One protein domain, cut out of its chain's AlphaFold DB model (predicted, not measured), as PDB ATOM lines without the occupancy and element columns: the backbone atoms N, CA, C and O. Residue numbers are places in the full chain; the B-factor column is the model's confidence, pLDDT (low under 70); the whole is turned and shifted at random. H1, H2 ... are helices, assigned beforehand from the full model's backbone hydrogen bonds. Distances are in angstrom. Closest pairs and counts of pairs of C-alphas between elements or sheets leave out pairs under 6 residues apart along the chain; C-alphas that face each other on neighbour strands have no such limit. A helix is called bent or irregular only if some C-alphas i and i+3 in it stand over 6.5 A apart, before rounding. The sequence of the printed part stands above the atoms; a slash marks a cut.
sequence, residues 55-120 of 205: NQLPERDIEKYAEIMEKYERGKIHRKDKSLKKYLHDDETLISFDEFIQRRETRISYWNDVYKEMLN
ATOM      1  N   ASN A  55      10.792  26.590  -5.504       86.38
ATOM      2  CA  ASN A  55      11.480  25.979  -6.647       86.38
ATOM      3  C   ASN A  55      11.159  24.484  -6.831       86.38
ATOM      4  O   ASN A  55      11.314  23.967  -7.929       86.38
ATOM      5  N   GLN A  56      10.698  23.800  -5.780       89.00
ATOM      6  CA  GLN A  56      10.318  22.380  -5.805       89.00
ATOM      7  C   GLN A  56       8.835  22.186  -6.164       89.00
ATOM      8  O   GLN A  56       8.382  21.063  -6.384       89.00
ATOM      9  N   LEU A  57       8.048  23.267  -6.229       90.12
ATOM     10  CA  LEU A  57       6.619  23.193  -6.538       90.12
ATOM     11  C   LEU A  57       6.312  22.619  -7.930       90.12
ATOM     12  O   LEU A  57       5.379  21.821  -8.016       90.12
ATOM     13  N   PRO A  58       7.064  22.940  -9.002       92.00
ATOM     14  CA  PRO A  58       6.826  22.334 -10.309       92.00
ATOM     15  C   PRO A  58       7.030  20.814 -10.318       92.00
ATOM     16  O   PRO A  58       6.245  20.103 -10.937       92.00
ATOM     17  N   GLU A  59       8.035  20.297  -9.605       92.69
ATOM     18  CA  GLU A  59       8.252  18.846  -9.468       92.69
ATOM     19  C   GLU A  59       7.089  18.196  -8.713       92.69
ATOM     20  O   GLU A  59       6.529  17.190  -9.147       92.69
ATOM     21  N   ARG A  60       6.632  18.852  -7.643       91.25
ATOM     22  CA  ARG A  60       5.465  18.422  -6.874       91.25
ATOM     23  C   ARG A  60       4.173  18.409  -7.698       91.25
ATOM     24  O   ARG A  60       3.301  17.585  -7.430       91.25
ATOM     25  N   ASP A  61       4.031  19.284  -8.698       92.94
ATOM     26  CA  ASP A  61       2.896  19.243  -9.631       92.94
ATOM     27  C   ASP A  61       2.897  17.958 -10.461       92.94
ATOM     28  O   ASP A  61       1.842  17.348 -10.636       92.94
ATOM     29  N   ILE A  62       4.071  17.545 -10.949       93.75
ATOM     30  CA  ILE A  62       4.238  16.324 -11.747       93.75
ATOM     31  C   ILE A  62       3.865  15.107 -10.899       93.75
ATOM     32  O   ILE A  62       3.039  14.295 -11.315       93.75
ATOM     33  N   GLU A  63       4.411  15.016  -9.684       92.94
ATOM     34  CA  GLU A  63       4.095  13.941  -8.736       92.94
ATOM     35  C   GLU A  63       2.599  13.902  -8.419       92.94
ATOM     36  O   GLU A  63       1.959  12.848  -8.480       92.94
ATOM     37  N   LYS A  64       2.002  15.066  -8.135       90.81
ATOM     38  CA  LYS A  64       0.585  15.143  -7.787       90.81
ATOM     39  C   LYS A  64      -0.313  14.745  -8.946       90.81
ATOM     40  O   LYS A  64      -1.315  14.063  -8.728       90.81
ATOM     41  N   TYR A  65       0.024  15.168 -10.158       92.06
ATOM     42  CA  TYR A  65      -0.723  14.789 -11.346       92.06
ATOM     43  C   TYR A  65      -0.602  13.286 -11.623       92.06
ATOM     44  O   TYR A  65      -1.616  12.640 -11.882       92.06
ATOM     45  N   ALA A  66       0.588  12.698 -11.460       92.00
ATOM     46  CA  ALA A  66       0.794  11.256 -11.585       92.00
ATOM     47  C   ALA A  66      -0.052  10.456 -10.575       92.00
ATOM     48  O   ALA A  66      -0.709   9.487 -10.954       92.00
ATOM     49  N   GLU A  67      -0.131  10.898  -9.312       89.69
ATOM     50  CA  GLU A  67      -1.018  10.284  -8.309       89.69
ATOM     51  C   GLU A  67      -2.502  10.344  -8.709       89.69
ATOM     52  O   GLU A  67      -3.276   9.430  -8.408       89.69
ATOM     53  N   ILE A  68      -2.935  11.452  -9.319       88.12
ATOM     54  CA  ILE A  68      -4.319  11.628  -9.773       88.12
ATOM     55  C   ILE A  68      -4.594  10.708 -10.966       88.12
ATOM     56  O   ILE A  68      -5.621  10.028 -10.978       88.12
ATOM     57  N   MET A  69      -3.664  10.641 -11.919       89.56
ATOM     58  CA  MET A  69      -3.743   9.782 -13.098       89.56
ATOM     59  C   MET A  69      -3.838   8.304 -12.704       89.56
ATOM     60  O   MET A  69      -4.767   7.611 -13.112       89.56
ATOM     61  N   GLU A  70      -2.972   7.839 -11.803       89.06
ATOM     62  CA  GLU A  70      -2.987   6.455 -11.312       89.06
ATOM     63  C   GLU A  70      -4.323   6.106 -10.619       89.06
ATOM     64  O   GLU A  70      -4.861   5.001 -10.753       89.06
ATOM     65  N   LYS A  71      -4.906   7.054  -9.872       86.06
ATOM     66  CA  LYS A  71      -6.226   6.873  -9.240       86.06
ATOM     67  C   LYS A  71      -7.361   6.827 -10.257       86.06
ATOM     68  O   LYS A  71      -8.314   6.071 -10.043       86.06
ATOM     69  N   TYR A  72      -7.269   7.620 -11.322       84.94
ATOM     70  CA  TYR A  72      -8.221   7.622 -12.426       84.94
ATOM     71  C   TYR A  72      -8.206   6.280 -13.167       84.94
ATOM     72  O   TYR A  72      -9.251   5.643 -13.278       84.94
ATOM     73  N   GLU A  73      -7.027   5.786 -13.554       85.25
ATOM     74  CA  GLU A  73      -6.867   4.497 -14.252       85.25
ATOM     75  C   GLU A  73      -7.372   3.309 -13.432       85.25
ATOM     76  O   GLU A  73      -7.990   2.386 -13.958       85.25
ATOM     77  N   ARG A  74      -7.176   3.345 -12.110       84.00
ATOM     78  CA  ARG A  74      -7.699   2.323 -11.190       84.00
ATOM     79  C   ARG A  74      -9.220   2.386 -10.995       84.00
ATOM     80  O   ARG A  74      -9.740   1.635 -10.169       84.00
ATOM     81  N   GLY A  75      -9.925   3.307 -11.656       74.94
ATOM     82  CA  GLY A  75     -11.366   3.525 -11.485       74.94
ATOM     83  C   GLY A  75     -11.746   4.003 -10.079       74.94
ATOM     84  O   GLY A  75     -12.899   3.895  -9.662       74.94
ATOM     85  N   LYS A  76     -10.780   4.511  -9.301       64.75
ATOM     86  CA  LYS A  76     -10.990   4.916  -7.901       64.75
ATOM     87  C   LYS A  76     -11.536   6.336  -7.769       64.75
ATOM     88  O   LYS A  76     -11.926   6.723  -6.671       64.75
ATOM     89  N   ILE A  77     -11.639   7.094  -8.861       63.31
ATOM     90  CA  ILE A  77     -12.295   8.405  -8.864       63.31
ATOM     91  C   ILE A  77     -13.799   8.199  -9.038       63.31
ATOM     92  O   ILE A  77     -14.325   8.152 -10.141       63.31
ATOM     93  N   HIS A  78     -14.505   8.026  -7.923       59.50
ATOM     94  CA  HIS A  78     -15.962   7.951  -7.946       59.50
ATOM     95  C   HIS A  78     -16.556   9.360  -7.988       59.50
ATOM     96  O   HIS A  78     -16.086  10.261  -7.296       59.50
ATOM     97  N   ARG A  79     -17.683   9.531  -8.689       54.41
ATOM     98  CA  ARG A  79     -18.452  10.791  -8.786       54.41
ATOM     99  C   ARG A  79     -18.811  11.437  -7.432       54.41
ATOM    100  O   ARG A  79     -19.132  12.623  -7.369       54.41
ATOM    101  N   LYS A  80     -18.771  10.657  -6.343       59.41
ATOM    102  CA  LYS A  80     -19.032  11.100  -4.961       59.41
ATOM    103  C   LYS A  80     -17.794  11.644  -4.237       59.41
ATOM    104  O   LYS A  80     -17.956  12.297  -3.207       59.41
ATOM    105  N   ASP A  81     -16.588  11.417  -4.756       67.88
ATOM    106  CA  ASP A  81     -15.360  11.940  -4.165       67.88
ATOM    107  C   ASP A  81     -15.175  13.416  -4.544       67.88
ATOM    108  O   ASP A  81     -14.624  13.782  -5.588       67.88
ATOM    109  N   LYS A  82     -15.677  14.292  -3.666       66.94
ATOM    110  CA  LYS A  82     -15.598  15.751  -3.826       66.94
ATOM    111  C   LYS A  82     -14.158  16.250  -3.985       66.94
ATOM    112  O   LYS A  82     -13.965  17.313  -4.571       66.94
ATOM    113  N   SER A  83     -13.166  15.517  -3.472       68.75
ATOM    114  CA  SER A  83     -11.765  15.944  -3.499       68.75
ATOM    115  C   SER A  83     -11.118  15.791  -4.880       68.75
ATOM    116  O   SER A  83     -10.263  16.602  -5.241       68.75
ATOM    117  N   LEU A  84     -11.566  14.802  -5.663       72.19
ATOM    118  CA  LEU A  84     -11.015  14.459  -6.978       72.19
ATOM    119  C   LEU A  84     -11.892  14.941  -8.139       72.19
ATOM    120  O   LEU A  84     -11.371  15.195  -9.221       72.19
ATOM    121  N   LYS A  85     -13.189  15.191  -7.903       77.62
ATOM    122  CA  LYS A  85     -14.110  15.752  -8.910       77.62
ATOM    123  C   LYS A  85     -13.607  17.062  -9.535       77.62
ATOM    124  O   LYS A  85     -13.899  17.349 -10.686       77.62
ATOM    125  N   LYS A  86     -12.823  17.856  -8.799       80.94
ATOM    126  CA  LYS A  86     -12.252  19.121  -9.294       80.94
ATOM    127  C   LYS A  86     -11.183  18.953 -10.387       80.94
ATOM    128  O   LYS A  86     -10.746  19.964 -10.934       80.94
ATOM    129  N   TYR A  87     -10.754  17.726 -10.675       83.88
ATOM    130  CA  TYR A  87      -9.804  17.398 -11.742       83.88
ATOM    131  C   TYR A  87     -10.460  16.668 -12.919       83.88
ATOM    132  O   TYR A  87      -9.755  16.200 -13.805       83.88
ATOM    133  N   LEU A  88     -11.788  16.558 -12.928       85.12
ATOM    134  CA  LEU A  88     -12.540  15.986 -14.037       85.12
ATOM    135  C   LEU A  88     -13.269  17.091 -14.806       85.12
ATOM    136  O   LEU A  88     -13.674  18.103 -14.222       85.12
ATOM    137  N   HIS A  89     -13.451  16.870 -16.101       85.06
ATOM    138  CA  HIS A  89     -14.435  17.562 -16.921       85.06
ATOM    139  C   HIS A  89     -15.854  17.038 -16.633       85.06
ATOM    140  O   HIS A  89     -16.052  16.060 -15.903       85.06
ATOM    141  N   ASP A  90     -16.866  17.702 -17.197       82.00
ATOM    142  CA  ASP A  90     -18.275  17.326 -17.005       82.00
ATOM    143  C   ASP A  90     -18.624  15.959 -17.617       82.00
ATOM    144  O   ASP A  90     -19.562  15.303 -17.160       82.00
ATOM    145  N   ASP A  91     -17.847  15.513 -18.604       82.38
ATOM    146  CA  ASP A  91     -17.926  14.196 -19.247       82.38
ATOM    147  C   ASP A  91     -17.156  13.098 -18.484       82.38
ATOM    148  O   ASP A  91     -16.970  11.999 -18.999       82.38
ATOM    149  N   GLU A  92     -16.723  13.386 -17.252       79.75
ATOM    150  CA  GLU A  92     -15.942  12.492 -16.389       79.75
ATOM    151  C   GLU A  92     -14.539  12.156 -16.934       79.75
ATOM    152  O   GLU A  92     -13.863  11.291 -16.377       79.75
ATOM    153  N   THR A  93     -14.048  12.881 -17.949       86.38
ATOM    154  CA  THR A  93     -12.658  12.762 -18.416       86.38
ATOM    155  C   THR A  93     -11.696  13.523 -17.505       86.38
ATOM    156  O   THR A  93     -12.026  14.573 -16.947       86.38
ATOM    157  N   LEU A  94     -10.490  12.984 -17.311       87.25
ATOM    158  CA  LEU A  94      -9.448  13.662 -16.544       87.25
ATOM    159  C   LEU A  94      -8.899  14.860 -17.331       87.25
ATOM    160  O   LEU A  94      -8.591  14.730 -18.515       87.25
ATOM    161  N   ILE A  95      -8.744  16.004 -16.659       89.75
ATOM    162  CA  ILE A  95      -8.100  17.183 -17.254       89.75
ATOM    163  C   ILE A  95      -6.657  16.872 -17.656       89.75
ATOM    164  O   ILE A  95      -5.979  16.088 -16.995       89.75
ATOM    165  N   SER A  96      -6.167  17.545 -18.694       92.62
ATOM    166  CA  SER A  96      -4.756  17.460 -19.088       92.62
ATOM    167  C   SER A  96      -3.817  18.058 -18.029       92.62
ATOM    168  O   SER A  96      -4.229  18.854 -17.178       92.62
ATOM    169  N   PHE A  97      -2.524  17.726 -18.106       92.69
ATOM    170  CA  PHE A  97      -1.510  18.314 -17.225       92.69
ATOM    171  C   PHE A  97      -1.383  19.833 -17.408       92.69
ATOM    172  O   PHE A  97      -1.276  20.567 -16.425       92.69
ATOM    173  N   ASP A  98      -1.478  20.324 -18.645       93.06
ATOM    174  CA  ASP A  98      -1.433  21.762 -18.931       93.06
ATOM    175  C   ASP A  98      -2.609  22.497 -18.274       93.06
ATOM    176  O   ASP A  98      -2.439  23.551 -17.660       93.06
ATOM    177  N   GLU A  99      -3.807  21.910 -18.320       90.81
ATOM    178  CA  GLU A  99      -4.986  22.465 -17.654       90.81
ATOM    179  C   GLU A  99      -4.902  22.354 -16.123       90.81
ATOM    180  O   GLU A  99      -5.354  23.249 -15.401       90.81
ATOM    181  N   PHE A 100      -4.292  21.284 -15.606       90.88
ATOM    182  CA  PHE A 100      -3.985  21.150 -14.182       90.88
ATOM    183  C   PHE A 100      -3.073  22.291 -13.707       90.88
ATOM    184  O   PHE A 100      -3.378  22.941 -12.703       90.88
ATOM    185  N   ILE A 101      -2.019  22.601 -14.468       91.75
ATOM    186  CA  ILE A 101      -1.096  23.712 -14.203       91.75
ATOM    187  C   ILE A 101      -1.803  25.070 -14.263       91.75
ATOM    188  O   ILE A 101      -1.619  25.897 -13.370       91.75
ATOM    189  N   GLN A 102      -2.648  25.310 -15.269       90.69
ATOM    190  CA  GLN A 102      -3.393  26.573 -15.387       90.69
ATOM    191  C   GLN A 102      -4.284  26.855 -14.166       90.69
ATOM    192  O   GLN A 102      -4.645  27.998 -13.898       90.69
ATOM    193  N   ARG A 103      -4.626  25.819 -13.391       86.81
ATOM    194  CA  ARG A 103      -5.484  25.908 -12.204       86.81
ATOM    195  C   ARG A 103      -4.713  25.926 -10.878       86.81
ATOM    196  O   ARG A 103      -5.352  25.816  -9.826       86.81
ATOM    197  N   ARG A 104      -3.383  26.114 -10.900       85.75
ATOM    198  CA  ARG A 104      -2.515  26.210  -9.704       85.75
ATOM    199  C   ARG A 104      -3.074  27.147  -8.638       85.75
ATOM    200  O   ARG A 104      -3.270  26.736  -7.498       85.75
ATOM    201  N   GLU A 105      -3.413  28.368  -9.030       77.62
ATOM    202  CA  GLU A 105      -3.826  29.428  -8.101       77.62
ATOM    203  C   GLU A 105      -5.192  29.177  -7.447       77.62
ATOM    204  O   GLU A 105      -5.442  29.618  -6.329       77.62
ATOM    205  N   THR A 106      -6.088  28.452  -8.124       79.25
ATOM    206  CA  THR A 106      -7.485  28.304  -7.685       79.25
ATOM    207  C   THR A 106      -7.787  26.956  -7.046       79.25
ATOM    208  O   THR A 106      -8.671  26.866  -6.194       79.25
ATOM    209  N   ARG A 107      -7.098  25.882  -7.454       75.12
ATOM    210  CA  ARG A 107      -7.470  24.508  -7.069       75.12
ATOM    211  C   ARG A 107      -6.388  23.744  -6.320       75.12
ATOM    212  O   ARG A 107      -6.695  22.659  -5.804       75.12
ATOM    213  N   ILE A 108      -5.173  24.283  -6.223       82.56
ATOM    214  CA  ILE A 108      -4.028  23.577  -5.652       82.56
ATOM    215  C   ILE A 108      -3.615  24.202  -4.315       82.56
ATOM    216  O   ILE A 108      -3.030  25.278  -4.249       82.56
ATOM    217  N   SER A 109      -3.923  23.504  -3.217       86.12
ATOM    218  CA  SER A 109      -3.727  24.035  -1.863       86.12
ATOM    219  C   SER A 109      -2.258  24.210  -1.491       86.12
ATOM    220  O   SER A 109      -1.927  25.208  -0.870       86.12
ATOM    221  N   TYR A 110      -1.366  23.310  -1.916       87.88
ATOM    222  CA  TYR A 110       0.041  23.392  -1.515       87.88
ATOM    223  C   TYR A 110       0.772  24.609  -2.104       87.88
ATOM    224  O   TYR A 110       1.703  25.102  -1.477       87.88
ATOM    225  N   TRP A 111       0.334  25.138  -3.254       89.69
ATOM    226  CA  TRP A 111       0.823  26.424  -3.769       89.69
ATOM    227  C   TRP A 111       0.409  27.575  -2.851       89.69
ATOM    228  O   TRP A 111       1.236  28.407  -2.489       89.69
ATOM    229  N   ASN A 112      -0.858  27.592  -2.430       86.88
ATOM    230  CA  ASN A 112      -1.369  28.575  -1.476       86.88
ATOM    231  C   ASN A 112      -0.663  28.475  -0.116       86.88
ATOM    232  O   ASN A 112      -0.369  29.493   0.497       86.88
ATOM    233  N   ASP A 113      -0.369  27.262   0.351       87.44
ATOM    234  CA  ASP A 113       0.318  27.048   1.624       87.44
ATOM    235  C   ASP A 113       1.744  27.622   1.583       87.44
ATOM    236  O   ASP A 113       2.112  28.394   2.469       87.44
ATOM    237  N   VAL A 114       2.506  27.346   0.515       88.31
ATOM    238  CA  VAL A 114       3.841  27.940   0.318       88.31
ATOM    239  C   VAL A 114       3.751  29.455   0.141       88.31
ATOM    240  O   VAL A 114       4.543  30.190   0.722       88.31
ATOM    241  N   TYR A 115       2.759  29.956  -0.595       85.94
ATOM    242  CA  TYR A 115       2.546  31.395  -0.744       85.94
ATOM    243  C   TYR A 115       2.256  32.081   0.600       85.94
ATOM    244  O   TYR A 115       2.848  33.112   0.914       85.94
ATOM    245  N   LYS A 116       1.408  31.490   1.446       85.62
ATOM    246  CA  LYS A 116       1.155  31.984   2.807       85.62
ATOM    247  C   LYS A 116       2.410  31.943   3.670       85.62
ATOM    248  O   LYS A 116       2.643  32.867   4.439       85.62
ATOM    249  N   GLU A 117       3.238  30.913   3.535       83.44
ATOM    250  CA  GLU A 117       4.526  30.829   4.228       83.44
ATOM    251  C   GLU A 117       5.510  31.924   3.772       83.44
ATOM    252  O   GLU A 117       6.253  32.485   4.588       83.44
ATOM    253  N   MET A 118       5.501  32.264   2.480       80.19
ATOM    254  CA  MET A 118       6.270  33.384   1.932       80.19
ATOM    255  C   MET A 118       5.771  34.724   2.476       80.19
ATOM    256  O   MET A 118       6.591  35.555   2.861       80.19
ATOM    257  N   LEU A 119       4.449  34.911   2.540       80.50
ATOM    258  CA  LEU A 119       3.814  36.127   3.052       80.50
ATOM    259  C   LEU A 119       3.894  36.281   4.569       80.50
ATOM    260  O   LEU A 119       3.785  37.401   5.063       80.50
ATOM    261  N   ASN A 120       4.047  35.187   5.313       75.19
ATOM    262  CA  ASN A 120       4.182  35.251   6.759       75.19
ATOM    263  C   ASN A 120       5.467  36.012   7.113       75.19
ATOM    264  O   ASN A 120       6.586  35.492   7.001       75.19
TER     265      ASN A 120
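AT A GLANCE: This is residues 55 to 120 of the 205 residues of the protein "Hypothetical protein" of Adineta steineri (UniProt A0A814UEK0). One long helix, H1, runs along the longest axis of an elongated model, and the chain folds back beyond its last residues through a looping stretch, residues 74 to 96, with no named element. Three shorter helices then return towards the other end of H1: H2 packs on residues 61 to 65, while H3 and H4 make a corner, with H4 reaching past the first residues of H1. The printed part has 66 residues, with four named helices in the order H1, H2, H3, H4 and no named strand; its class is all helix. It is only just compact, close to loose, with a radius of gyration of the C-alphas of 12.8 A and spans of 39 by 20 by 18 A.

IN THESE COORDINATES: H1, residues 55 to 73, runs 29.3 A from C-alpha 55 at (11.480, 25.979, -6.647) to C-alpha 73 at (-6.867, 4.497, -14.252). It is only just irregular: C-alphas 55 and 58 are 7.0 A apart. H2 is residues 97 to 102 and H3 residues 104 to 107. H4, residues 109 to 119, measures 15.1 A and ends at C-alpha 119 (3.814, 36.127, 3.052).

HOW THE PARTS SIT: H1 only just touches H2, with residues 61 to 65 alone and 3 pairs of C-alphas within 8 A; the closest C-alphas, of Tyr 65 and Phe 97, are 6.9 A apart. Their tilt is steep, 52 degrees, opposite ways. H1 and H4 are close but not clearly touching, at a shallow tilt of 16 degrees, opposite ways; their closest C-alphas, of Leu 57 and Trp 111, are 7.2 A apart. H3 and H4 touch only at the corner, and only just, with 3 pairs within 8 A; the closest C-alphas, of Arg 104 and Trp 111, are 6.8 A apart. H2 and H3 meet only through their link. H1 and H3 are apart, as are H2 and H4. Every O i to N i+4 pair is within hydrogen-bond range in H2 and H4, and 14 of 15 are in H1; H3 is too short for such a pair.

THE WHOLE: The C-alphas farthest apart, of Asp 91 and Asn 120, are 40.1 A apart. The printed part has no cut. The link from H1 to H2 is long, with 23 residues; the other two links are tight. Mean pLDDT of the printed part is 83.5, and residues 76 to 83 are under 70.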